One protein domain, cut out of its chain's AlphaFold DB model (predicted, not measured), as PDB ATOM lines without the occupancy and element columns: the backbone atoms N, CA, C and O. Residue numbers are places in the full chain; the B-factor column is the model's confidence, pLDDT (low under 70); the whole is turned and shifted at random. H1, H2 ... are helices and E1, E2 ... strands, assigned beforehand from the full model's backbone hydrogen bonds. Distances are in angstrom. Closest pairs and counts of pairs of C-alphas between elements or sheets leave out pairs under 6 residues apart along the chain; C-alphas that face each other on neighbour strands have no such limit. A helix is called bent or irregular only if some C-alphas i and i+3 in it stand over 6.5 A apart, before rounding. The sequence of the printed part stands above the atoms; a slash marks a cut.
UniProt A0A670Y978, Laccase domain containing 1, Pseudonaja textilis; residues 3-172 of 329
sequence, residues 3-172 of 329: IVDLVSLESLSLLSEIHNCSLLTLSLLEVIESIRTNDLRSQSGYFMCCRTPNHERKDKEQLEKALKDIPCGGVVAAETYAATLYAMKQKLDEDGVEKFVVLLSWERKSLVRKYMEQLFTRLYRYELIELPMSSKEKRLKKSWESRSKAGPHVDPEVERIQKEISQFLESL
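AT A GLANCE: This is residues 3 to 172 of the 329 residues of the protein "Laccase domain containing 1" of Pseudonaja textilis (UniProt A0A670Y978). A twisted wall of five parallel strands has H4 and H5 packed over one face, and H7 packs on those two helices. H2 and H3 only graze the sheet, H6 lies farther out, near H5, and residues 145 to 156, of which 145 to 147 belong to H6 and 156 to H7, stick out where the chain passes from H6 to H7, while residues 16 to 22 stick out between H1 and H2. The printed part has 170 residues with seven named helices and five named strands, in the order E1 H1 H2 E2 H3 E3 H4 E4 H5 E5 H6 H7; its class is mixed, and the sheet runs E3 E2 E1 E4 E5, all parallel. The whole is compact, with a radius of gyration of the C-alphas of 16.5 A and spans of 44 by 37 by 34 A.

HOW THE PARTS SIT: Start at E1, residues 3 to 5, an inner strand. Its parallel neighbours are E2, residues 45 to 50, where N 4 and O 46 are 2.8 A apart, and E4, residues 99 to 104, where N 3 and O 101 are 2.7 A apart. Next to E2 find the edge strand E3, residues 72 to 78, with N 73 and O 45 at 2.8 A; next to E4 find the other edge strand, E5, residues 125 to 130, with N 102 and O 127 at 2.8 A. H1, residues 11 to 14, is not on the sheet; H2, residues 28 to 37, only grazes it with residues 31 to 35, and H3, residues 58 to 66, only grazes it with residues 60 to 64. H4, residues 81 to 94, is on the sheet, and its closest C-alphas to E3 are those of Thr 84 and Ala 78, 4.9 A apart. H5, residues 106 to 119, is on the same face, making two layers, a sheet with helices on one face; it lies over E4 and E5 at a height over the sheet of 9.4 A, along the strands, at 24 degrees to E4 on the local plane. H5 is irregular, with C-alphas 107 and 110 7.2 A apart. Strand-helix-strand units, two parallel neighbour strands with helices between along the chain, are E1, H1 H2, E2; E2, H3, E3; and E4, H5, E5; E3, H4, E4 is a split one, with E2 and E1 between its strands, and the four crossovers are right-handed. H4 touches H5 with residues 82 to 86 alone, at a steep tilt of 63 degrees, the closest C-alphas being those of Tyr 86 and Leu 119, 7.0 A apart. H7, residues 156 to 171, touches H5, with Ile 161 and Tyr 115 the closest C-alphas at 6.9 A, and H4, with Ile 165 and Ala 82 at 5.5 A. H6, residues 135 to 147, is close to H5 but not clearly touching. Every O i to N i+4 pair is within hydrogen-bond range in H2, H3, H4 and H7, but 8 of 10 in H5 and 8 of 9 in H6; H1 is too short for one.

IN THESE COORDINATES: Find C-alpha 3 at (-22.286, -32.311, -42.408), where E1 begins; after H1, H2 spans 14.2 A, E2 17.2 A, H3 12.3 A and E3 18.0 A. From C-alpha 81 at (-23.923, -43.035, -51.114) H4 runs 19.8 A; then come E4, 16.5 A, H5, 20.5 A, E5, 16.8 A, and H6, 19.3 A. H7, 22.8 A, ends at C-alpha 171, (-33.641, -53.514, -50.654).

THE WHOLE: The C-alphas farthest apart, of Asp 69 and Pro 152, are 47.4 A apart. The printed part has no cut. The link from H1 to H2, 13 residues, is long. Mean pLDDT of the printed part is 70.4; look for values under 70 at residues 7 to 44, 51 to 73, 133 to 137, 144 and 146 to 155.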
ATOM      1  N   ILE A   3     -22.520 -30.971 -41.898       86.62
ATOM      2  CA  ILE A   3     -22.286 -32.311 -42.408       86.62
ATOM      3  C   ILE A   3     -21.047 -32.222 -43.283       86.62
ATOM      4  O   ILE A   3     -20.967 -31.353 -44.145       86.62
ATOM      5  N   VAL A   4     -20.080 -33.097 -43.063       81.50
ATOM      6  CA  VAL A   4     -18.852 -33.146 -43.854       81.50
ATOM      7  C   VAL A   4     -18.884 -34.405 -44.708       81.50
ATOM      8  O   VAL A   4     -18.896 -35.513 -44.171       81.50
ATOM      9  N   ASP A   5     -18.926 -34.237 -46.028       82.50
ATOM     10  CA  ASP A   5     -18.860 -35.334 -46.995       82.50
ATOM     11  C   ASP A   5     -17.396 -35.733 -47.229       82.50
ATOM     12  O   ASP A   5     -16.653 -35.058 -47.945       82.50
ATOM     13  N   LEU A   6     -16.986 -36.837 -46.606       73.50
ATOM     14  CA  LEU A   6     -15.638 -37.394 -46.695       73.50
ATOM     15  C   LEU A   6     -15.503 -38.430 -47.825       73.50
ATOM     16  O   LEU A   6     -14.441 -39.024 -47.965       73.50
ATOM     17  N   VAL A   7     -16.530 -38.671 -48.647       65.06
ATOM     18  CA  VAL A   7     -16.504 -39.743 -49.664       65.06
ATOM     19  C   VAL A   7     -15.418 -39.519 -50.730       65.06
ATOM     20  O   VAL A   7     -14.885 -40.481 -51.269       65.06
ATOM     21  N   SER A   8     -15.009 -38.271 -50.996       54.94
ATOM     22  CA  SER A   8     -13.823 -37.994 -51.833       54.94
ATOM     23  C   SER A   8     -12.496 -38.316 -51.140       54.94
ATOM     24  O   SER A   8     -11.489 -38.512 -51.817       54.94
ATOM     25  N   LEU A   9     -12.473 -38.325 -49.806       50.34
ATOM     26  CA  LEU A   9     -11.267 -38.461 -48.994       50.34
ATOM     27  C   LEU A   9     -10.885 -39.924 -48.770       50.34
ATOM     28  O   LEU A   9      -9.715 -40.192 -48.573       50.34
ATOM     29  N   GLU A  10     -11.793 -40.897 -48.867       45.47
ATOM     30  CA  GLU A  10     -11.387 -42.318 -48.836       45.47
ATOM     31  C   GLU A  10     -10.531 -42.721 -50.052       45.47
ATOM     32  O   GLU A  10      -9.739 -43.657 -49.983       45.47
ATOM     33  N   SER A  11     -10.555 -41.933 -51.132       42.91
ATOM     34  CA  SER A  11      -9.559 -42.037 -52.207       42.91
ATOM     35  C   SER A  11      -8.117 -41.830 -51.699       42.91
ATOM     36  O   SER A  11      -7.182 -42.284 -52.349       42.91
ATOM     37  N   LEU A  12      -7.914 -41.184 -50.538       38.28
ATOM     38  CA  LEU A  12      -6.596 -40.959 -49.925       38.28
ATOM     39  C   LEU A  12      -5.916 -42.255 -49.470       38.28
ATOM     40  O   LEU A  12      -4.691 -42.316 -49.535       38.28
ATOM     41  N   SER A  13      -6.663 -43.269 -49.009       38.34
ATOM     42  CA  SER A  13      -6.071 -44.544 -48.567       38.34
ATOM     43  C   SER A  13      -5.798 -45.494 -49.738       38.34
ATOM     44  O   SER A  13      -4.828 -46.242 -49.699       38.34
ATOM     45  N   LEU A  14      -6.568 -45.399 -50.827       35.38
ATOM     46  CA  LEU A  14      -6.323 -46.137 -52.079       35.38
ATOM     47  C   LEU A  14      -5.195 -45.534 -52.940       35.38
ATOM     48  O   LEU A  14      -4.616 -46.222 -53.782       35.38
ATOM     49  N   LEU A  15      -4.837 -44.265 -52.725       32.78
ATOM     50  CA  LEU A  15      -3.756 -43.591 -53.452       32.78
ATOM     51  C   LEU A  15      -2.343 -43.969 -52.980       32.78
ATOM     52  O   LEU A  15      -1.376 -43.539 -53.610       32.78
ATOM     53  N   SER A  16      -2.185 -44.801 -51.941       37.28
ATOM     54  CA  SER A  16      -0.863 -45.333 -51.581       37.28
ATOM     55  C   SER A  16      -0.399 -46.505 -52.456       37.28
ATOM     56  O   SER A  16       0.778 -46.843 -52.390       37.28
ATOM     57  N   GLU A  17      -1.265 -47.101 -53.292       35.59
ATOM     58  CA  GLU A  17      -0.904 -48.300 -54.079       35.59
ATOM     59  C   GLU A  17      -1.131 -48.210 -55.599       35.59
ATOM     60  O   GLU A  17      -0.724 -49.117 -56.322       35.59
ATOM     61  N   ILE A  18      -1.690 -47.121 -56.146       30.22
ATOM     62  CA  ILE A  18      -1.917 -47.004 -57.601       30.22
ATOM     63  C   ILE A  18      -1.233 -45.756 -58.173       30.22
ATOM     64  O   ILE A  18      -1.779 -44.650 -58.195       30.22
ATOM     65  N   HIS A  19      -0.034 -45.948 -58.726       36.31
ATOM     66  CA  HIS A  19       0.546 -45.039 -59.716       36.31
ATOM     67  C   HIS A  19      -0.325 -45.036 -60.985       36.31
ATOM     68  O   HIS A  19      -0.100 -45.860 -61.866       36.31
ATOM     69  N   ASN A  20      -1.331 -44.147 -61.063       30.19
ATOM     70  CA  ASN A  20      -1.710 -43.408 -62.292       30.19
ATOM     71  C   ASN A  20      -2.989 -42.542 -62.228       30.19
ATOM     72  O   ASN A  20      -3.363 -41.966 -63.246       30.19
ATOM     73  N   CYS A  21      -3.633 -42.333 -61.076       28.81
ATOM     74  CA  CYS A  21      -4.672 -41.294 -60.959       28.81
ATOM     75  C   CYS A  21      -4.133 -40.068 -60.218       28.81
ATOM     76  O   CYS A  21      -4.295 -39.904 -59.016       28.81
ATOM     77  N   SER A  22      -3.468 -39.180 -60.956       31.64
ATOM     78  CA  SER A  22      -2.948 -37.914 -60.440       31.64
ATOM     79  C   SER A  22      -4.052 -36.858 -60.299       31.64
ATOM     80  O   SER A  22      -4.028 -35.875 -61.033       31.64
ATOM     81  N   LEU A  23      -5.031 -37.053 -59.413       38.91
ATOM     82  CA  LEU A  23      -6.027 -36.048 -59.010       38.91
ATOM     83  C   LEU A  23      -6.813 -36.579 -57.799       38.91
ATOM     84  O   LEU A  23      -7.318 -37.690 -57.884       38.91
ATOM     85  N   LEU A  24      -6.981 -35.741 -56.765       39.12
ATOM     86  CA  LEU A  24      -7.840 -35.890 -55.566       39.12
ATOM     87  C   LEU A  24      -7.136 -36.337 -54.278       39.12
ATOM     88  O   LEU A  24      -7.173 -37.500 -53.903       39.12
ATOM     89  N   THR A  25      -6.606 -35.360 -53.539       38.72
ATOM     90  CA  THR A  25      -6.309 -35.479 -52.105       38.72
ATOM     91  C   THR A  25      -6.436 -34.094 -51.469       38.72
ATOM     92  O   THR A  25      -5.489 -33.314 -51.535       38.72
ATOM     93  N   LEU A  26      -7.581 -33.773 -50.863       46.53
ATOM     94  CA  LEU A  26      -7.567 -32.824 -49.747       46.53
ATOM     95  C   LEU A  26      -7.118 -33.630 -48.533       46.53
ATOM     96  O   LEU A  26      -7.630 -34.720 -48.300       46.53
ATOM     97  N   SER A  27      -6.139 -33.160 -47.776       52.53
ATOM     98  CA  SER A  27      -5.786 -33.842 -46.532       52.53
ATOM     99  C   SER A  27      -6.938 -33.676 -45.534       52.53
ATOM    100  O   SER A  27      -7.563 -32.618 -45.460       52.53
ATOM    101  N   LEU A  28      -7.222 -34.698 -44.720       53.72
ATOM    102  CA  LEU A  28      -8.165 -34.572 -43.597       53.72
ATOM    103  C   LEU A  28      -7.834 -33.329 -42.737       53.72
ATOM    104  O   LEU A  28      -8.730 -32.672 -42.222       53.72
ATOM    105  N   LEU A  29      -6.549 -32.963 -42.660       54.00
ATOM    106  CA  LEU A  29      -6.047 -31.750 -42.015       54.00
ATOM    107  C   LEU A  29      -6.593 -30.455 -42.633       54.00
ATOM    108  O   LEU A  29      -7.035 -29.602 -41.876       54.00
ATOM    109  N   GLU A  30      -6.646 -30.313 -43.959       58.91
ATOM    110  CA  GLU A  30      -7.216 -29.126 -44.627       58.91
ATOM    111  C   GLU A  30      -8.724 -28.997 -44.376       58.91
ATOM    112  O   GLU A  30      -9.245 -27.894 -44.208       58.91
ATOM    113  N   VAL A  31      -9.435 -30.125 -44.288       62.03
ATOM    114  CA  VAL A  31     -10.858 -30.142 -43.918       62.03
ATOM    115  C   VAL A  31     -11.036 -29.699 -42.469       62.03
ATOM    116  O   VAL A  31     -11.866 -28.839 -42.179       62.03
ATOM    117  N   ILE A  32     -10.217 -30.230 -41.559       60.84
ATOM    118  CA  ILE A  32     -10.215 -29.845 -40.144       60.84
ATOM    119  C   ILE A  32      -9.833 -28.367 -39.978       60.84
ATOM    120  O   ILE A  32     -10.460 -27.658 -39.192       60.84
ATOM    121  N   GLU A  33      -8.852 -27.864 -40.727       63.22
ATOM    122  CA  GLU A  33      -8.484 -26.448 -40.744       63.22
ATOM    123  C   GLU A  33      -9.601 -25.573 -41.309       63.22
ATOM    124  O   GLU A  33      -9.897 -24.527 -40.735       63.22
ATOM    125  N   SER A  34     -10.289 -26.007 -42.366       62.97
ATOM    126  CA  SER A  34     -11.454 -25.299 -42.907       62.97
ATOM    127  C   SER A  34     -12.600 -25.217 -41.891       62.97
ATOM    128  O   SER A  34     -13.225 -24.165 -41.738       62.97
ATOM    129  N   ILE A  35     -12.834 -26.287 -41.126       62.78
ATOM    130  CA  ILE A  35     -13.790 -26.293 -40.008       62.78
ATOM    131  C   ILE A  35     -13.322 -25.334 -38.899       62.78
ATOM    132  O   ILE A  35     -14.126 -24.596 -38.330       62.78
ATOM    133  N   ARG A  36     -12.017 -25.307 -38.595       61.59
ATOM    134  CA  ARG A  36     -11.435 -24.445 -37.552       61.59
ATOM    135  C   ARG A  36     -11.408 -22.961 -37.919       61.59
ATOM    136  O   ARG A  36     -11.466 -22.155 -36.992       61.59
ATOM    137  N   THR A  37     -11.276 -22.618 -39.199       60.50
ATOM    138  CA  THR A  37     -11.118 -21.241 -39.711       60.50
ATOM    139  C   THR A  37     -12.445 -20.543 -39.988       60.50
ATOM    140  O   THR A  37     -12.537 -19.340 -39.781       60.50
ATOM    141  N   ASN A  38     -13.494 -21.275 -40.373       57.56
ATOM    142  CA  ASN A  38     -14.822 -20.705 -40.646       57.56
ATOM    143  C   ASN A  38     -15.676 -20.437 -39.381       57.56
ATOM    144  O   ASN A  38     -16.893 -20.324 -39.481       57.56
ATOM    145  N   ASP A  39     -15.065 -20.378 -38.191       53.41
ATOM    146  CA  ASP A  39     -15.738 -20.202 -36.885       53.41
ATOM    147  C   ASP A  39     -16.891 -21.197 -36.619       53.41
ATOM    148  O   ASP A  39     -17.849 -20.964 -35.880       53.41
ATOM    149  N   LEU A  40     -16.787 -22.382 -37.220       54.75
ATOM    150  CA  LEU A  40     -17.799 -23.433 -37.146       54.75
ATOM    151  C   LEU A  40     -17.721 -24.255 -35.843       54.75
ATOM    152  O   LEU A  40     -18.495 -25.193 -35.651       54.75
ATOM    153  N   ARG A  41     -16.810 -23.896 -34.924       49.31
ATOM    154  CA  ARG A  41     -16.500 -24.632 -33.681       49.31
ATOM    155  C   ARG A  41     -17.674 -24.735 -32.704       49.31
ATOM    156  O   ARG A  41     -17.680 -25.627 -31.864       49.31
ATOM    157  N   SER A  42     -18.654 -23.838 -32.801       49.38
ATOM    158  CA  SER A  42     -19.842 -23.838 -31.936       49.38
ATOM    159  C   SER A  42     -20.943 -24.802 -32.399       49.38
ATOM    160  O   SER A  42     -21.888 -25.057 -31.653       49.38
ATOM    161  N   GLN A  43     -20.842 -25.369 -33.609       58.06
ATOM    162  CA  GLN A  43     -21.840 -26.288 -34.154       58.06
ATOM    163  C   GLN A  43     -21.308 -27.721 -34.148       58.06
ATOM    164  O   GLN A  43     -20.297 -28.010 -34.778       58.06
ATOM    165  N   SER A  44     -22.019 -28.649 -33.500       62.34
ATOM    166  CA  SER A  44     -21.675 -30.067 -33.643       62.34
ATOM    167  C   SER A  44     -21.826 -30.504 -35.109       62.34
ATOM    168  O   SER A  44     -22.828 -30.178 -35.765       62.34
ATOM    169  N   GLY A  45     -20.824 -31.216 -35.620       72.12
ATOM    170  CA  GLY A  45     -20.751 -31.667 -37.009       72.12
ATOM    171  C   GLY A  45     -20.964 -33.173 -37.145       72.12
ATOM    172  O   GLY A  45     -20.484 -33.937 -36.314       72.12
ATOM    173  N   TYR A  46     -21.674 -33.602 -38.183       81.75
ATOM    174  CA  TYR A  46     -21.742 -34.997 -38.613       81.75
ATOM    175  C   TYR A  46     -20.755 -35.242 -39.747       81.75
ATOM    176  O   TYR A  46     -20.466 -34.343 -40.537       81.75
ATOM    177  N   PHE A  47     -20.288 -36.476 -39.867       80.19
ATOM    178  CA  PHE A  47     -19.398 -36.893 -40.946       80.19
ATOM    179  C   PHE A  47     -20.051 -38.012 -41.746       80.19
ATOM    180  O   PHE A  47     -20.689 -38.894 -41.172       80.19
ATOM    181  N   MET A  48     -19.901 -37.965 -43.065       82.75
ATOM    182  CA  MET A  48     -20.384 -38.986 -43.989       82.75
ATOM    183  C   MET A  48     -19.220 -39.617 -44.738       82.75
ATOM    184  O   MET A  48     -18.387 -38.891 -45.275       82.75
ATOM    185  N   CYS A  49     -19.204 -40.941 -44.856       74.69
ATOM    186  CA  CYS A  49     -18.305 -41.647 -45.768       74.69
ATOM    187  C   CYS A  49     -18.983 -42.886 -46.390       74.69
ATOM    188  O   CYS A  49     -20.076 -43.276 -45.972       74.69
ATOM    189  N   CYS A  50     -18.392 -43.470 -47.434       70.19
ATOM    190  CA  CYS A  50     -18.922 -44.661 -48.108       70.19
ATOM    191  C   CYS A  50     -17.920 -45.790 -47.935       70.19
ATOM    192  O   CYS A  50     -16.829 -45.677 -48.458       70.19
ATOM    193  N   ARG A  51     -18.290 -46.877 -47.262       66.19
ATOM    194  CA  ARG A  51     -17.365 -47.971 -46.956       66.19
ATOM    195  C   ARG A  51     -16.953 -48.708 -48.226       66.19
ATOM    196  O   ARG A  51     -17.817 -49.119 -49.000       66.19
ATOM    197  N   THR A  52     -15.657 -48.971 -48.379       51.31
ATOM    198  CA  THR A  52     -15.165 -49.987 -49.317       51.31
ATOM    199  C   THR A  52     -14.938 -51.325 -48.590       51.31
ATOM    200  O   THR A  52     -14.489 -51.321 -47.442       51.31
ATOM    201  N   PRO A  53     -15.213 -52.487 -49.222       47.12
ATOM    202  CA  PRO A  53     -15.127 -53.804 -48.570       47.12
ATOM    203  C   PRO A  53     -13.739 -54.186 -48.024       47.12
ATOM    204  O   PRO A  53     -13.623 -55.115 -47.234       47.12
ATOM    205  N   ASN A  54     -12.672 -53.491 -48.436       45.81
ATOM    206  CA  ASN A  54     -11.297 -53.888 -48.121       45.81
ATOM    207  C   ASN A  54     -10.736 -53.291 -46.815       45.81
ATOM    208  O   ASN A  54      -9.667 -53.720 -46.389       45.81
ATOM    209  N   HIS A  55     -11.418 -52.345 -46.156       50.25
ATOM    210  CA  HIS A  55     -10.877 -51.636 -44.983       50.25
ATOM    211  C   HIS A  55     -11.942 -51.328 -43.905       50.25
ATOM    212  O   HIS A  55     -12.202 -50.189 -43.531       50.25
ATOM    213  N   GLU A  56     -12.578 -52.368 -43.354       48.06
ATOM    214  CA  GLU A  56     -13.789 -52.215 -42.524       48.06
ATOM    215  C   GLU A  56     -13.590 -51.652 -41.099       48.06
ATOM    216  O   GLU A  56     -14.504 -51.031 -40.554       48.06
ATOM    217  N   ARG A  57     -12.434 -51.873 -40.454       47.03
ATOM    218  CA  ARG A  57     -12.220 -51.508 -39.029       47.03
ATOM    219  C   ARG A  57     -11.189 -50.407 -38.797       47.03
ATOM    220  O   ARG A  57     -11.383 -49.558 -37.934       47.03
ATOM    221  N   LYS A  58     -10.100 -50.417 -39.565       45.84
ATOM    222  CA  LYS A  58      -8.924 -49.574 -39.311       45.84
ATOM    223  C   LYS A  58      -9.174 -48.103 -39.670       45.84
ATOM    224  O   LYS A  58      -8.732 -47.221 -38.940       45.84
ATOM    225  N   ASP A  59      -9.941 -47.855 -40.728       51.41
ATOM    226  CA  ASP A  59     -10.183 -46.510 -41.265       51.41
ATOM    227  C   ASP A  59     -11.201 -45.739 -40.411       51.41
ATOM    228  O   ASP A  59     -11.010 -44.557 -40.123       51.41
ATOM    229  N   LYS A  60     -12.228 -46.429 -39.893       50.38
ATOM    230  CA  LYS A  60     -13.205 -45.853 -38.959       50.38
ATOM    231  C   LYS A  60     -12.563 -45.451 -37.628       50.38
ATOM    232  O   LYS A  60     -12.773 -44.331 -37.175       50.38
ATOM    233  N   GLU A  61     -11.751 -46.323 -37.023       53.66
ATOM    234  CA  GLU A  61     -11.055 -46.017 -35.762       53.66
ATOM    235  C   GLU A  61     -10.044 -44.871 -35.922       53.66
ATOM    236  O   GLU A  61      -9.915 -44.021 -35.040       53.66
ATOM    237  N   GLN A  62      -9.334 -44.812 -37.054       55.56
ATOM    238  CA  GLN A  62      -8.410 -43.714 -37.355       55.56
ATOM    239  C   GLN A  62      -9.140 -42.387 -37.573       55.56
ATOM    240  O   GLN A  62      -8.691 -41.361 -37.058       55.56
ATOM    241  N   LEU A  63     -10.270 -42.406 -38.283       55.66
ATOM    242  CA  LEU A  63     -11.098 -41.226 -38.495       55.66
ATOM    243  C   LEU A  63     -11.702 -40.736 -37.173       55.66
ATOM    244  O   LEU A  63     -11.555 -39.566 -36.836       55.66
ATOM    245  N   GLU A  64     -12.297 -41.616 -36.369       57.50
ATOM    246  CA  GLU A  64     -12.825 -41.263 -35.043       57.50
ATOM    247  C   GLU A  64     -11.727 -40.714 -34.118       57.50
ATOM    248  O   GLU A  64     -11.947 -39.736 -33.402       57.50
ATOM    249  N   LYS A  65     -10.507 -41.268 -34.182       59.47
ATOM    250  CA  LYS A  65      -9.344 -40.755 -33.442       59.47
ATOM    251  C   LYS A  65      -8.903 -39.371 -33.929       59.47
ATOM    252  O   LYS A  65      -8.567 -38.533 -33.095       59.47
ATOM    253  N   ALA A  66      -8.910 -39.115 -35.237       56.88
ATOM    254  CA  ALA A  66      -8.576 -37.809 -35.814       56.88
ATOM    255  C   ALA A  66      -9.649 -36.742 -35.533       56.88
ATOM    256  O   ALA A  66      -9.343 -35.555 -35.439       56.88
ATOM    257  N   LEU A  67     -10.901 -37.169 -35.359       58.16
ATOM    258  CA  LEU A  67     -12.047 -36.313 -35.056       58.16
ATOM    259  C   LEU A  67     -12.279 -36.110 -33.550       58.16
ATOM    260  O   LEU A  67     -13.181 -35.362 -33.179       58.16
ATOM    261  N   LYS A  68     -11.467 -36.729 -32.683       59.50
ATOM    262  CA  LYS A  68     -11.632 -36.730 -31.219       59.50
ATOM    263  C   LYS A  68     -11.689 -35.327 -30.592       59.50
ATOM    264  O   LYS A  68     -12.374 -35.143 -29.591       59.50
ATOM    265  N   ASP A  69     -11.021 -34.349 -31.206       57.12
ATOM    266  CA  ASP A  69     -10.962 -32.955 -30.738       57.12
ATOM    267  C   ASP A  69     -11.969 -32.025 -31.447       57.12
ATOM    268  O   ASP A  69     -11.921 -30.802 -31.294       57.12
ATOM    269  N   ILE A  70     -12.869 -32.581 -32.262       60.09
ATOM    270  CA  ILE A  70     -13.911 -31.843 -32.982       60.09
ATOM    271  C   ILE A  70     -15.258 -32.194 -32.345       60.09
ATOM    272  O   ILE A  70     -15.532 -33.377 -32.149       60.09
ATOM    273  N   PRO A  71     -16.135 -31.216 -32.044       59.06
ATOM    274  CA  PRO A  71     -17.489 -31.496 -31.575       59.06
ATOM    275  C   PRO A  71     -18.260 -32.344 -32.606       59.06
ATOM    276  O   PRO A  71     -18.832 -31.822 -33.565       59.06
ATOM    277  N   CYS A  72     -18.249 -33.665 -32.436       64.50
ATOM    278  CA  CYS A  72     -18.813 -34.621 -33.383       64.50
ATOM    279  C   CYS A  72     -20.217 -35.041 -32.929       64.50
ATOM    280  O   CYS A  72     -20.395 -35.561 -31.831       64.50
ATOM    281  N   GLY A  73     -21.222 -34.812 -33.776       65.44
ATOM    282  CA  GLY A  73     -22.575 -35.357 -33.614       65.44
ATOM    283  C   GLY A  73     -22.690 -36.825 -34.044       65.44
ATOM    284  O   GLY A  73     -23.706 -37.459 -33.775       65.44
ATOM    285  N   GLY A  74     -21.658 -37.364 -34.704       74.56
ATOM    286  CA  GLY A  74     -21.559 -38.758 -35.133       74.56
ATOM    287  C   GLY A  74     -20.949 -38.925 -36.529       74.56
ATOM    288  O   GLY A  74     -20.858 -37.975 -37.311       74.56
ATOM    289  N   VAL A  75     -20.558 -40.160 -36.847       77.75
ATOM    290  CA  VAL A  75     -20.086 -40.581 -38.175       77.75
ATOM    291  C   VAL A  75     -21.097 -41.561 -38.766       77.75
ATOM    292  O   VAL A  75     -21.465 -42.543 -38.122       77.75
ATOM    293  N   VAL A  76     -21.531 -41.309 -39.999       82.62
ATOM    294  CA  VAL A  76     -22.418 -42.185 -40.769       82.62
ATOM    295  C   VAL A  76     -21.645 -42.756 -41.948       82.62
ATOM    296  O   VAL A  76     -21.059 -42.016 -42.735       82.62
ATOM    297  N   ALA A  77     -21.662 -44.080 -42.069       81.12
ATOM    298  CA  ALA A  77     -20.947 -44.793 -43.117       81.12
ATOM    299  C   ALA A  77     -21.739 -46.018 -43.574       81.12
ATOM    300  O   ALA A  77     -22.100 -46.840 -42.726       81.12
ATOM    301  N   ALA A  78     -21.953 -46.155 -44.883       83.06
ATOM    302  CA  ALA A  78     -22.622 -47.291 -45.521       83.06
ATOM    303  C   ALA A  78     -21.956 -47.651 -46.863       83.06
ATOM    304  O   ALA A  78     -21.073 -46.934 -47.318       83.06
ATOM    305  N   GLU A  79     -22.350 -48.764 -47.481       81.50
ATOM    306  CA  GLU A  79     -21.725 -49.297 -48.710       81.50
ATOM    307  C   GLU A  79     -21.991 -48.450 -49.964       81.50
ATOM    308  O   GLU A  79     -21.220 -48.479 -50.921       81.50
ATOM    309  N   THR A  80     -23.081 -47.682 -49.970       86.50
ATOM    310  CA  THR A  80     -23.470 -46.816 -51.089       86.50
ATOM    311  C   THR A  80     -23.751 -45.405 -50.595       86.50
ATOM    312  O   THR A  80     -24.057 -45.185 -49.420       86.50
ATOM    313  N   TYR A  81     -23.676 -44.421 -51.491       87.81
ATOM    314  CA  TYR A  81     -23.923 -43.035 -51.114       87.81
ATOM    315  C   TYR A  81     -25.401 -42.794 -50.797       87.81
ATOM    316  O   TYR A  81     -25.716 -42.060 -49.857       87.81
ATOM    317  N   ALA A  82     -26.306 -43.469 -51.515       91.81
ATOM    318  CA  ALA A  82     -27.730 -43.485 -51.196       91.81
ATOM    319  C   ALA A  82     -27.986 -43.999 -49.769       91.81
ATOM    320  O   ALA A  82     -28.715 -43.352 -49.012       91.81
ATOM    321  N   ALA A  83     -27.339 -45.101 -49.373       91.06
ATOM    322  CA  ALA A  83     -27.453 -45.652 -48.025       91.06
ATOM    323  C   ALA A  83     -26.876 -44.704 -46.962       91.06
ATOM    324  O   ALA A  83     -27.512 -44.473 -45.932       91.06
ATOM    325  N   THR A  84     -25.714 -44.097 -47.225       90.75
ATOM    326  CA  THR A  84     -25.090 -43.131 -46.309       90.75
ATOM    327  C   THR A  84     -25.980 -41.904 -46.112       90.75
ATOM    328  O   THR A  84     -26.189 -41.471 -44.979       90.75
ATOM    329  N   LEU A  85     -26.554 -41.353 -47.186       92.00
ATOM    330  CA  LEU A  85     -27.479 -40.220 -47.099       92.00
ATOM    331  C   LEU A  85     -28.785 -40.578 -46.395       92.00
ATOM    332  O   LEU A  85     -29.289 -39.771 -45.616       92.00
ATOM    333  N   TYR A  86     -29.326 -41.773 -46.636       91.31
ATOM    334  CA  TYR A  86     -30.528 -42.240 -45.951       91.31
ATOM    335  C   TYR A  86     -30.295 -42.375 -44.442       91.31
ATOM    336  O   TYR A  86     -31.070 -41.838 -43.651       91.31
ATOM    337  N   ALA A  87     -29.193 -43.006 -44.032       90.06
ATOM    338  CA  ALA A  87     -28.820 -43.122 -42.624       90.06
ATOM    339  C   ALA A  87     -28.529 -41.749 -41.992       90.06
ATOM    340  O   ALA A  87     -28.944 -41.478 -40.866       90.06
ATOM    341  N   MET A  88     -27.886 -40.839 -42.735       90.94
ATOM    342  CA  MET A  88     -27.668 -39.466 -42.277       90.94
ATOM    343  C   MET A  88     -28.998 -38.748 -42.061       90.94
ATOM    344  O   MET A  88     -29.199 -38.114 -41.030       90.94
ATOM    345  N   LYS A  89     -29.943 -38.895 -42.990       89.88
ATOM    346  CA  LYS A  89     -31.292 -38.348 -42.855       89.88
ATOM    347  C   LYS A  89     -31.988 -38.869 -41.591       89.88
ATOM    348  O   LYS A  89     -32.569 -38.068 -40.865       89.88
ATOM    349  N   GLN A  90     -31.914 -40.171 -41.308       87.00
ATOM    350  CA  GLN A  90     -32.474 -40.738 -40.073       87.00
ATOM    351  C   GLN A  90     -31.841 -40.106 -38.835       87.00
ATOM    352  O   GLN A  90     -32.558 -39.718 -37.916       87.00
ATOM    353  N   LYS A  91     -30.517 -39.917 -38.847       87.94
ATOM    354  CA  LYS A  91     -29.811 -39.298 -37.727       87.94
ATOM    355  C   LYS A  91     -30.207 -37.836 -37.511       87.94
ATOM    356  O   LYS A  91     -30.406 -37.409 -36.378       87.94
ATOM    357  N   LEU A  92     -30.373 -37.080 -38.595       88.19
ATOM    358  CA  LEU A  92     -30.881 -35.710 -38.538       88.19
ATOM    359  C   LEU A  92     -32.303 -35.660 -37.965       88.19
ATOM    360  O   LEU A  92     -32.590 -34.774 -37.166       88.19
ATOM    361  N   ASP A  93     -33.169 -36.605 -38.338       84.88
ATOM    362  CA  ASP A  93     -34.538 -36.692 -37.814       84.88
ATOM    363  C   ASP A  93     -34.562 -37.013 -36.312       84.88
ATOM    364  O   ASP A  93     -35.302 -36.372 -35.566       84.88
ATOM    365  N   GLU A  94     -33.737 -37.962 -35.859       86.12
ATOM    366  CA  GLU A  94     -33.575 -38.304 -34.434       86.12
ATOM    367  C   GLU A  94     -33.114 -37.108 -33.600       86.12
ATOM    368  O   GLU A  94     -33.612 -36.878 -32.499       86.12
ATOM    369  N   ASP A  95     -32.187 -36.323 -34.149       86.25
ATOM    370  CA  ASP A  95     -31.583 -35.189 -33.458       86.25
ATOM    371  C   ASP A  95     -32.378 -33.876 -33.675       86.25
ATOM    372  O   ASP A  95     -31.955 -32.808 -33.220       86.25
ATOM    373  N   GLY A  96     -33.524 -33.926 -34.375       85.94
ATOM    374  CA  GLY A  96     -34.401 -32.775 -34.633       85.94
ATOM    375  C   GLY A  96     -33.779 -31.696 -35.533       85.94
ATOM    376  O   GLY A  96     -34.063 -30.504 -35.388       85.94
ATOM    377  N   VAL A  97     -32.883 -32.084 -36.440       87.31
ATOM    378  CA  VAL A  97     -32.079 -31.175 -37.262       87.31
ATOM    379  C   VAL A  97     -32.719 -30.953 -38.629       87.31
ATOM    380  O   VAL A  97     -32.568 -31.740 -39.558       87.31
ATOM    381  N   GLU A  98     -33.344 -29.792 -38.799       88.06
ATOM    382  CA  GLU A  98     -33.931 -29.389 -40.085       88.06
ATOM    383  C   GLU A  98     -33.017 -28.468 -40.906       88.06
ATOM    384  O   GLU A  98     -33.200 -28.319 -42.112       88.06
ATOM    385  N   LYS A  99     -32.039 -27.810 -40.267       90.19
ATOM    386  CA  LYS A  99     -31.148 -26.835 -40.917       90.19
ATOM    387  C   LYS A  99     -29.689 -27.246 -40.797       90.19
ATOM    388  O   LYS A  99     -29.142 -27.336 -39.688       90.19
ATOM    389  N   PHE A 100     -29.037 -27.439 -41.935       89.88
ATOM    390  CA  PHE A 100     -27.638 -27.840 -41.958       89.88
ATOM    391  C   PHE A 100     -26.885 -27.359 -43.192       89.88
ATOM    392  O   PHE A 100     -27.466 -26.961 -44.190       89.88
ATOM    393  N   VAL A 101     -25.566 -27.395 -43.110       88.94
ATOM    394  CA  VAL A 101     -24.668 -27.117 -44.228       88.94
ATOM    395  C   VAL A 101     -23.936 -28.404 -44.560       88.94
ATOM    396  O   VAL A 101     -23.487 -29.084 -43.644       88.94
ATOM    397  N   VAL A 102     -23.804 -28.731 -45.842       89.19
ATOM    398  CA  VAL A 102     -22.954 -29.829 -46.305       89.19
ATOM    399  C   VAL A 102     -21.666 -29.231 -46.860       89.19
ATOM    400  O   VAL A 102     -21.703 -28.457 -47.818       89.19
ATOM    401  N   LEU A 103     -20.539 -29.582 -46.245       84.31
ATOM    402  CA  LEU A 103     -19.195 -29.300 -46.735       84.31
ATOM    403  C   LEU A 103     -18.749 -30.464 -47.615       84.31
ATOM    404  O   LEU A 103     -18.776 -31.613 -47.174       84.31
ATOM    405  N   LEU A 104     -18.355 -30.176 -48.851       83.62
ATOM    406  CA  LEU A 104     -17.996 -31.197 -49.839       83.62
ATOM    407  C   LEU A 104     -16.981 -30.666 -50.865       83.62
ATOM    408  O   LEU A 104     -16.756 -29.458 -50.965       83.62
ATOM    409  N   SER A 105     -16.367 -31.559 -51.642       76.50
ATOM    410  CA  SER A 105     -15.454 -31.170 -52.727       76.50
ATOM    411  C   SER A 105     -16.220 -30.611 -53.935       76.50
ATOM    412  O   SER A 105     -17.357 -31.001 -54.198       76.50
ATOM    413  N   TRP A 106     -15.635 -29.684 -54.697       76.50
ATOM    414  CA  TRP A 106     -16.355 -28.998 -55.781       76.50
ATOM    415  C   TRP A 106     -16.882 -29.955 -56.864       76.50
ATOM    416  O   TRP A 106     -17.957 -29.711 -57.416       76.50
ATOM    417  N   GLU A 107     -16.184 -31.065 -57.119       74.88
ATOM    418  CA  GLU A 107     -16.571 -32.105 -58.080       74.88
ATOM    419  C   GLU A 107     -17.902 -32.758 -57.701       74.88
ATOM    420  O   GLU A 107     -18.711 -33.107 -58.557       74.88
ATOM    421  N   ARG A 108     -18.163 -32.894 -56.396       80.62
ATOM    422  CA  ARG A 108     -19.331 -33.608 -55.874       80.62
ATOM    423  C   ARG A 108     -20.575 -32.740 -55.783       80.62
ATOM    424  O   ARG A 108     -21.670 -33.263 -55.616       80.62
ATOM    425  N   LYS A 109     -20.465 -31.418 -55.915       84.19
ATOM    426  CA  LYS A 109     -21.594 -30.506 -55.667       84.19
ATOM    427  C   LYS A 109     -22.814 -30.790 -56.532       84.19
ATOM    428  O   LYS A 109     -23.938 -30.702 -56.037       84.19
ATOM    429  N   SER A 110     -22.606 -31.108 -57.808       84.50
ATOM    430  CA  SER A 110     -23.704 -31.471 -58.709       84.50
ATOM    431  C   SER A 110     -24.323 -32.811 -58.310       84.50
ATOM    432  O   SER A 110     -25.533 -32.880 -58.090       84.50
ATOM    433  N   LEU A 111     -23.476 -33.826 -58.109       86.00
ATOM    434  CA  LEU A 111     -23.848 -35.171 -57.679       86.00
ATOM    435  C   LEU A 111     -24.682 -35.147 -56.388       86.00
ATOM    436  O   LEU A 111     -25.828 -35.592 -56.374       86.00
ATOM    437  N   VAL A 112     -24.140 -34.568 -55.310       88.56
ATOM    438  CA  VAL A 112     -24.796 -34.498 -53.995       88.56
ATOM    439  C   VAL A 112     -26.138 -33.794 -54.103       88.56
ATOM    440  O   VAL A 112     -27.126 -34.279 -53.559       88.56
ATOM    441  N   ARG A 113     -26.223 -32.700 -54.872       91.56
ATOM    442  CA  ARG A 113     -27.497 -32.009 -55.101       91.56
ATOM    443  C   ARG A 113     -28.561 -32.954 -55.668       91.56
ATOM    444  O   ARG A 113     -29.694 -32.902 -55.202       91.56
ATOM    445  N   LYS A 114     -28.207 -33.833 -56.609       90.81
ATOM    446  CA  LYS A 114     -29.146 -34.797 -57.203       90.81
ATOM    447  C   LYS A 114     -29.625 -35.862 -56.228       90.81
ATOM    448  O   LYS A 114     -30.822 -36.138 -56.212       90.81
ATOM    449  N   TYR A 115     -28.760 -36.396 -55.366       92.44
ATOM    450  CA  TYR A 115     -29.240 -37.282 -54.300       92.44
ATOM    451  C   TYR A 115     -30.148 -36.544 -53.314       92.44
ATOM    452  O   TYR A 115     -31.199 -37.065 -52.944       92.44
ATOM    453  N   MET A 116     -29.776 -35.324 -52.911       91.56
ATOM    454  CA  MET A 116     -30.567 -34.521 -51.976       91.56
ATOM    455  C   MET A 116     -31.966 -34.222 -52.538       91.56
ATOM    456  O   MET A 116     -32.952 -34.385 -51.829       91.56
ATOM    457  N   GLU A 117     -32.077 -33.880 -53.826       90.25
ATOM    458  CA  GLU A 117     -33.361 -33.660 -54.517       90.25
ATOM    459  C   GLU A 117     -34.297 -34.889 -54.481       90.25
ATOM    460  O   GLU A 117     -35.517 -34.728 -54.547       90.25
ATOM    461  N   GLN A 118     -33.748 -36.104 -54.380       90.00
ATOM    462  CA  GLN A 118     -34.502 -37.364 -54.416       90.00
ATOM    463  C   GLN A 118     -34.795 -37.948 -53.027       90.00
ATOM    464  O   GLN A 118     -35.879 -38.493 -52.808       90.00
ATOM    465  N   LEU A 119     -33.832 -37.856 -52.105       89.94
ATOM    466  CA  LEU A 119     -33.874 -38.490 -50.782       89.94
ATOM    467  C   LEU A 119     -34.295 -37.534 -49.662       89.94
ATOM    468  O   LEU A 119     -34.787 -37.985 -48.625       89.94
ATOM    469  N   PHE A 120     -34.129 -36.224 -49.850       89.19
ATOM    470  CA  PHE A 120     -34.486 -35.218 -48.856       89.19
ATOM    471  C   PHE A 120     -35.782 -34.517 -49.241       89.19
ATOM    472  O   PHE A 120     -36.182 -34.415 -50.399       89.19
ATOM    473  N   THR A 121     -36.472 -34.031 -48.220       83.75
ATOM    474  CA  THR A 121     -37.735 -33.314 -48.364       83.75
ATOM    475  C   THR A 121     -37.487 -31.815 -48.239       83.75
ATOM    476  O   THR A 121     -36.465 -31.374 -47.715       83.75
ATOM    477  N   ARG A 122     -38.468 -30.999 -48.630       81.12
ATOM    478  CA  ARG A 122     -38.411 -29.540 -48.421       81.12
ATOM    479  C   ARG A 122     -38.462 -29.115 -46.941       81.12
ATOM    480  O   ARG A 122     -38.444 -27.918 -46.672       81.12
ATOM    481  N   LEU A 123     -38.592 -30.056 -45.995       79.50
ATOM    482  CA  LEU A 123     -38.458 -29.761 -44.563       79.50
ATOM    483  C   LEU A 123     -37.015 -29.399 -44.215       79.50
ATOM    484  O   LEU A 123     -36.791 -28.511 -43.397       79.50
ATOM    485  N   TYR A 124     -36.053 -30.028 -44.886       86.50
ATOM    486  CA  TYR A 124     -34.653 -29.703 -44.687       86.50
ATOM    487  C   TYR A 124     -34.298 -28.435 -45.453       86.50
ATOM    488  O   TYR A 124     -34.547 -28.318 -46.655       86.50
ATOM    489  N   ARG A 125     -33.676 -27.484 -44.760       90.12
ATOM    490  CA  ARG A 125     -33.010 -26.343 -45.385       90.12
ATOM    491  C   ARG A 125     -31.522 -26.611 -45.343       90.12
ATOM    492  O   ARG A 125     -30.934 -26.637 -44.262       90.12
ATOM    493  N   TYR A 126     -30.940 -26.813 -46.516       92.12
ATOM    494  CA  TYR A 126     -29.527 -27.106 -46.632       92.12
ATOM    495  C   TYR A 126     -28.815 -26.178 -47.603       92.12
ATOM    496  O   TYR A 126     -29.398 -25.693 -48.574       92.12
ATOM    497  N   GLU A 127     -27.533 -25.968 -47.336       92.12
ATOM    498  CA  GLU A 127     -26.606 -25.281 -48.227       92.12
ATOM    499  C   GLU A 127     -25.438 -26.210 -48.564       92.12
ATOM    500  O   GLU A 127     -24.959 -26.949 -47.705       92.12
ATOM    501  N   LEU A 128     -25.002 -26.191 -49.824       90.81
ATOM    502  CA  LEU A 128     -23.855 -26.962 -50.303       90.81
ATOM    503  C   LEU A 128     -22.655 -26.024 -50.452       90.81
ATOM    504  O   LEU A 128     -22.591 -25.252 -51.419       90.81
ATOM    505  N   ILE A 129     -21.715 -26.107 -49.513       86.44
ATOM    506  CA  ILE A 129     -20.510 -25.279 -49.486       86.44
ATOM    507  C   ILE A 129     -19.318 -26.112 -49.953       86.44
ATOM    508  O   ILE A 129     -19.079 -27.228 -49.493       86.44
ATOM    509  N   GLU A 130     -18.577 -25.553 -50.905       85.00
ATOM    510  CA  GLU A 130     -17.358 -26.162 -51.425       85.00
ATOM    511  C   GLU A 130     -16.210 -25.916 -50.453       85.00
ATOM    512  O   GLU A 130     -16.016 -24.791 -49.987       85.00
ATOM    513  N   LEU A 131     -15.441 -26.962 -50.168       76.50
ATOM    514  CA  LEU A 131     -14.227 -26.840 -49.374       76.50
ATOM    515  C   LEU A 131     -13.189 -25.940 -50.081       76.50
ATOM    516  O   LEU A 131     -13.159 -25.880 -51.317       76.50
ATOM    517  N   PRO A 132     -12.331 -25.231 -49.319       70.31
ATOM    518  CA  PRO A 132     -11.257 -24.424 -49.883       70.31
ATOM    519  C   PRO A 132     -10.362 -25.246 -50.813       70.31
ATOM    520  O   PRO A 132      -9.993 -26.372 -50.502       70.31
ATOM    521  N   MET A 133     -10.004 -24.654 -51.951       68.19
ATOM    522  CA  MET A 133      -9.190 -25.291 -52.985       68.19
ATOM    523  C   MET A 133      -7.812 -24.642 -53.081       68.19
ATOM    524  O   MET A 133      -7.685 -23.409 -53.060       68.19
ATOM    525  N   SER A 134      -6.801 -25.465 -53.327       68.12
ATOM    526  CA  SER A 134      -5.478 -25.029 -53.758       68.12
ATOM    527  C   SER A 134      -5.529 -24.317 -55.119       68.12
ATOM    528  O   SER A 134      -6.450 -24.470 -55.929       68.12
ATOM    529  N   SER A 135      -4.487 -23.546 -55.433       69.19
ATOM    530  CA  SER A 135      -4.352 -22.878 -56.736       69.19
ATOM    531  C   SER A 135      -4.342 -23.860 -57.918       69.19
ATOM    532  O   SER A 135      -4.785 -23.509 -59.014       69.19
ATOM    533  N   LYS A 136      -3.865 -25.096 -57.709       67.75
ATOM    534  CA  LYS A 136      -3.847 -26.161 -58.724       67.75
ATOM    535  C   LYS A 136      -5.262 -26.665 -59.019       67.75
ATOM    536  O   LYS A 136      -5.649 -26.733 -60.184       67.75
ATOM    537  N   GLU A 137      -6.051 -26.933 -57.984       67.19
ATOM    538  CA  GLU A 137      -7.449 -27.376 -58.105       67.19
ATOM    539  C   GLU A 137      -8.335 -26.306 -58.744       67.19
ATOM    540  O   GLU A 137      -9.125 -26.608 -59.636       67.19
ATOM    541  N   LYS A 138      -8.122 -25.026 -58.404       73.75
ATOM    542  CA  LYS A 138      -8.822 -23.909 -59.062       73.75
ATOM    543  C   LYS A 138      -8.609 -23.895 -60.581       73.75
ATOM    544  O   LYS A 138      -9.542 -23.600 -61.325       73.75
ATOM    545  N   ARG A 139      -7.398 -24.218 -61.064       72.94
ATOM    546  CA  ARG A 139      -7.105 -24.317 -62.511       72.94
ATOM    547  C   ARG A 139      -7.804 -25.518 -63.150       72.94
ATOM    548  O   ARG A 139      -8.331 -25.387 -64.254       72.94
ATOM    549  N   LEU A 140      -7.825 -26.656 -62.456       71.12
ATOM    550  CA  LEU A 140      -8.488 -27.884 -62.907       71.12
ATOM    551  C   LEU A 140     -10.001 -27.691 -63.040       71.12
ATOM    552  O   LEU A 140     -10.549 -27.969 -64.106       71.12
ATOM    553  N   LYS A 141     -10.648 -27.111 -62.022       73.56
ATOM    554  CA  LYS A 141     -12.070 -26.745 -62.051       73.56
ATOM    555  C   LYS A 141     -12.408 -25.875 -63.259       73.56
ATOM    556  O   LYS A 141     -13.310 -26.199 -64.025       73.56
ATOM    557  N   LYS A 142     -11.612 -24.828 -63.504       76.81
ATOM    558  CA  LYS A 142     -11.798 -23.928 -64.655       76.81
ATOM    559  C   LYS A 142     -11.722 -24.675 -65.993       76.81
ATOM    560  O   LYS A 142     -12.528 -24.430 -66.886       76.81
ATOM    561  N   SER A 143     -10.774 -25.604 -66.132       72.81
ATOM    562  CA  SER A 143     -10.642 -26.437 -67.334       72.81
ATOM    563  C   SER A 143     -11.812 -27.412 -67.506       72.81
ATOM    564  O   SER A 143     -12.204 -27.687 -68.639       72.81
ATOM    565  N   TRP A 144     -12.352 -27.940 -66.406       68.69
ATOM    566  CA  TRP A 144     -13.486 -28.863 -66.399       68.69
ATOM    567  C   TRP A 144     -14.791 -28.167 -66.800       68.69
ATOM    568  O   TRP A 144     -15.437 -28.577 -67.761       68.69
ATOM    569  N   GLU A 145     -15.122 -27.043 -66.159       72.69
ATOM    570  CA  GLU A 145     -16.331 -26.248 -66.446       72.69
ATOM    571  C   GLU A 145     -16.376 -25.733 -67.893       72.69
ATOM    572  O   GLU A 145     -17.447 -25.545 -68.471       72.69
ATOM    573  N   SER A 146     -15.204 -25.544 -68.502       66.69
ATOM    574  CA  SER A 146     -15.073 -25.168 -69.911       66.69
ATOM    575  C   SER A 146     -15.449 -26.307 -70.870       66.69
ATOM    576  O   SER A 146     -15.896 -26.036 -71.982       66.69
ATOM    577  N   ARG A 147     -15.269 -27.573 -70.460       62.06
ATOM    578  CA  ARG A 147     -15.551 -28.774 -71.266       62.06
ATOM    579  C   ARG A 147     -17.000 -29.252 -71.152       62.06
ATOM    580  O   ARG A 147     -17.525 -29.784 -72.122       62.06
ATOM    581  N   SER A 148     -17.661 -29.044 -70.014       59.50
ATOM    582  CA  SER A 148     -19.005 -29.583 -69.728       59.50
ATOM    583  C   SER A 148     -20.173 -28.866 -70.435       59.50
ATOM    584  O   SER A 148     -21.330 -29.128 -70.124       59.50
ATOM    585  N   LYS A 149     -19.916 -27.962 -71.392       53.22
ATOM    586  CA  LYS A 149     -20.952 -27.242 -72.159       53.22
ATOM    587  C   LYS A 149     -21.363 -27.980 -73.441       53.22
ATOM    588  O   LYS A 149     -21.286 -27.407 -74.526       53.22
ATOM    589  N   ALA A 150     -21.804 -29.233 -73.341       46.62
ATOM    590  CA  ALA A 150     -22.280 -29.984 -74.504       46.62
ATOM    591  C   ALA A 150     -23.629 -30.675 -74.249       46.62
ATOM    592  O   ALA A 150     -23.693 -31.686 -73.564       46.62
ATOM    593  N   GLY A 151     -24.670 -30.135 -74.895       50.59
ATOM    594  CA  GLY A 151     -25.803 -30.886 -75.450       50.59
ATOM    595  C   GLY A 151     -26.967 -31.282 -74.520       50.59
ATOM    596  O   GLY A 151     -26.768 -31.533 -73.335       50.59
ATOM    597  N   PRO A 152     -28.200 -31.381 -75.063       44.06
ATOM    598  CA  PRO A 152     -29.362 -31.919 -74.369       44.06
ATOM    599  C   PRO A 152     -29.395 -33.442 -74.547       44.06
ATOM    600  O   PRO A 152     -29.979 -33.964 -75.492       44.06
ATOM    601  N   HIS A 153     -28.745 -34.165 -73.646       48.03
ATOM    602  CA  HIS A 153     -28.932 -35.604 -73.484       48.03
ATOM    603  C   HIS A 153     -29.015 -35.893 -71.985       48.03
ATOM    604  O   HIS A 153     -28.401 -35.180 -71.191       48.03
ATOM    605  N   VAL A 154     -29.816 -36.883 -71.581       55.56
ATOM    606  CA  VAL A 154     -29.897 -37.309 -70.175       55.56
ATOM    607  C   VAL A 154     -28.482 -37.631 -69.697       55.56
ATOM    608  O   VAL A 154     -27.803 -38.458 -70.300       55.56
ATOM    609  N   ASP A 155     -28.033 -36.919 -68.665       66.00
ATOM    610  CA  ASP A 155     -26.694 -37.060 -68.106       66.00
ATOM    611  C   ASP A 155     -26.528 -38.497 -67.562       66.00
ATOM    612  O   ASP A 155     -27.282 -38.877 -66.658       66.00
ATOM    613  N   PRO A 156     -25.582 -39.308 -68.083       70.38
ATOM    614  CA  PRO A 156     -25.331 -40.674 -67.607       70.38
ATOM    615  C   PRO A 156     -25.099 -40.753 -66.093       70.38
ATOM    616  O   PRO A 156     -25.359 -41.780 -65.460       70.38
ATOM    617  N   GLU A 157     -24.633 -39.660 -65.487       76.06
ATOM    618  CA  GLU A 157     -24.474 -39.549 -64.044       76.06
ATOM    619  C   GLU A 157     -25.828 -39.542 -63.318       76.06
ATOM    620  O   GLU A 157     -25.979 -40.214 -62.300       76.06
ATOM    621  N   VAL A 158     -26.841 -38.860 -63.862       80.81
ATOM    622  CA  VAL A 158     -28.196 -38.804 -63.287       80.81
ATOM    623  C   VAL A 158     -28.866 -40.174 -63.323       80.81
ATOM    624  O   VAL A 158     -29.469 -40.576 -62.326       80.81
ATOM    625  N   GLU A 159     -28.734 -40.912 -64.425       85.56
ATOM    626  CA  GLU A 159     -29.285 -42.268 -64.539       85.56
ATOM    627  C   GLU A 159     -28.636 -43.217 -63.521       85.56
ATOM    628  O   GLU A 159     -29.328 -43.958 -62.820       85.56
ATOM    629  N   ARG A 160     -27.309 -43.131 -63.356       88.12
ATOM    630  CA  ARG A 160     -26.581 -43.908 -62.345       88.12
ATOM    631  C   ARG A 160     -27.072 -43.607 -60.926       88.12
ATOM    632  O   ARG A 160     -27.307 -44.544 -60.166       88.12
ATOM    633  N   ILE A 161     -27.258 -42.330 -60.580       88.94
ATOM    634  CA  ILE A 161     -27.778 -41.907 -59.267       88.94
ATOM    635  C   ILE A 161     -29.185 -42.463 -59.037       88.94
ATOM    636  O   ILE A 161     -29.470 -43.021 -57.980       88.94
ATOM    637  N   GLN A 162     -30.071 -42.324 -60.025       90.50
ATOM    638  CA  GLN A 162     -31.443 -42.829 -59.932       90.50
ATOM    639  C   GLN A 162     -31.471 -44.347 -59.740       90.50
ATOM    640  O   GLN A 162     -32.253 -44.845 -58.925       90.50
ATOM    641  N   LYS A 163     -30.602 -45.073 -60.451       92.25
ATOM    642  CA  LYS A 163     -30.463 -46.524 -60.322       92.25
ATOM    643  C   LYS A 163     -29.973 -46.926 -58.933       92.25
ATOM    644  O   LYS A 163     -30.591 -47.790 -58.323       92.25
ATOM    645  N   GLU A 164     -28.927 -46.280 -58.416       93.50
ATOM    646  CA  GLU A 164     -28.410 -46.557 -57.068       93.50
ATOM    647  C   GLU A 164     -29.477 -46.311 -55.995       93.50
ATOM    648  O   GLU A 164     -29.697 -47.161 -55.135       93.50
ATOM    649  N   ILE A 165     -30.174 -45.170 -56.065       94.62
ATOM    650  CA  ILE A 165     -31.255 -44.841 -55.129       94.62
ATOM    651  C   ILE A 165     -32.357 -45.899 -55.188       94.62
ATOM    652  O   ILE A 165     -32.784 -46.381 -54.141       94.62
ATOM    653  N   SER A 166     -32.804 -46.271 -56.389       94.69
ATOM    654  CA  SER A 166     -33.882 -47.253 -56.555       94.69
ATOM    655  C   SER A 166     -33.473 -48.613 -55.991       94.69
ATOM    656  O   SER A 166     -34.174 -49.142 -55.139       94.69
ATOM    657  N   GLN A 167     -32.289 -49.120 -56.353       95.56
ATOM    658  CA  GLN A 167     -31.768 -50.391 -55.834       95.56
ATOM    659  C   GLN A 167     -31.653 -50.392 -54.307       95.56
ATOM    660  O   GLN A 167     -32.019 -51.370 -53.655       95.56
ATOM    661  N   PHE A 168     -31.180 -49.289 -53.721       95.81
ATOM    662  CA  PHE A 168     -31.105 -49.162 -52.272       95.81
ATOM    663  C   PHE A 168     -32.504 -49.194 -51.631       95.81
ATOM    664  O   PHE A 168     -32.751 -50.011 -50.746       95.81
ATOM    665  N   LEU A 169     -33.439 -48.356 -52.086       96.38
ATOM    666  CA  LEU A 169     -34.788 -48.283 -51.507       96.38
ATOM    667  C   LEU A 169     -35.586 -49.587 -51.687       96.38
ATOM    668  O   LEU A 169     -36.340 -49.972 -50.793       96.38
ATOM    669  N   GLU A 170     -35.386 -50.290 -52.803       95.94
ATOM    670  CA  GLU A 170     -35.964 -51.612 -53.065       95.94
ATOM    671  C   GLU A 170     -35.476 -52.670 -52.071       95.94
ATOM    672  O   GLU A 170     -36.248 -53.551 -51.690       95.94
ATOM    673  N   SER A 171     -34.224 -52.568 -51.616       95.62
ATOM    674  CA  SER A 171     -33.641 -53.514 -50.654       95.62
ATOM    675  C   SER A 171     -34.096 -53.295 -49.206       95.62
ATOM    676  O   SER A 171     -33.917 -54.176 -48.365       95.62
ATOM    677  N   LEU A 172     -34.693 -52.139 -48.892       95.75
ATOM    678  CA  LEU A 172     -35.146 -51.839 -47.537       95.75
ATOM    679  C   LEU A 172     -36.310 -52.754 -47.115       95.75
ATOM    680  O   LEU A 172     -37.253 -52.955 -47.884       95.75
TER     681      LEU A 172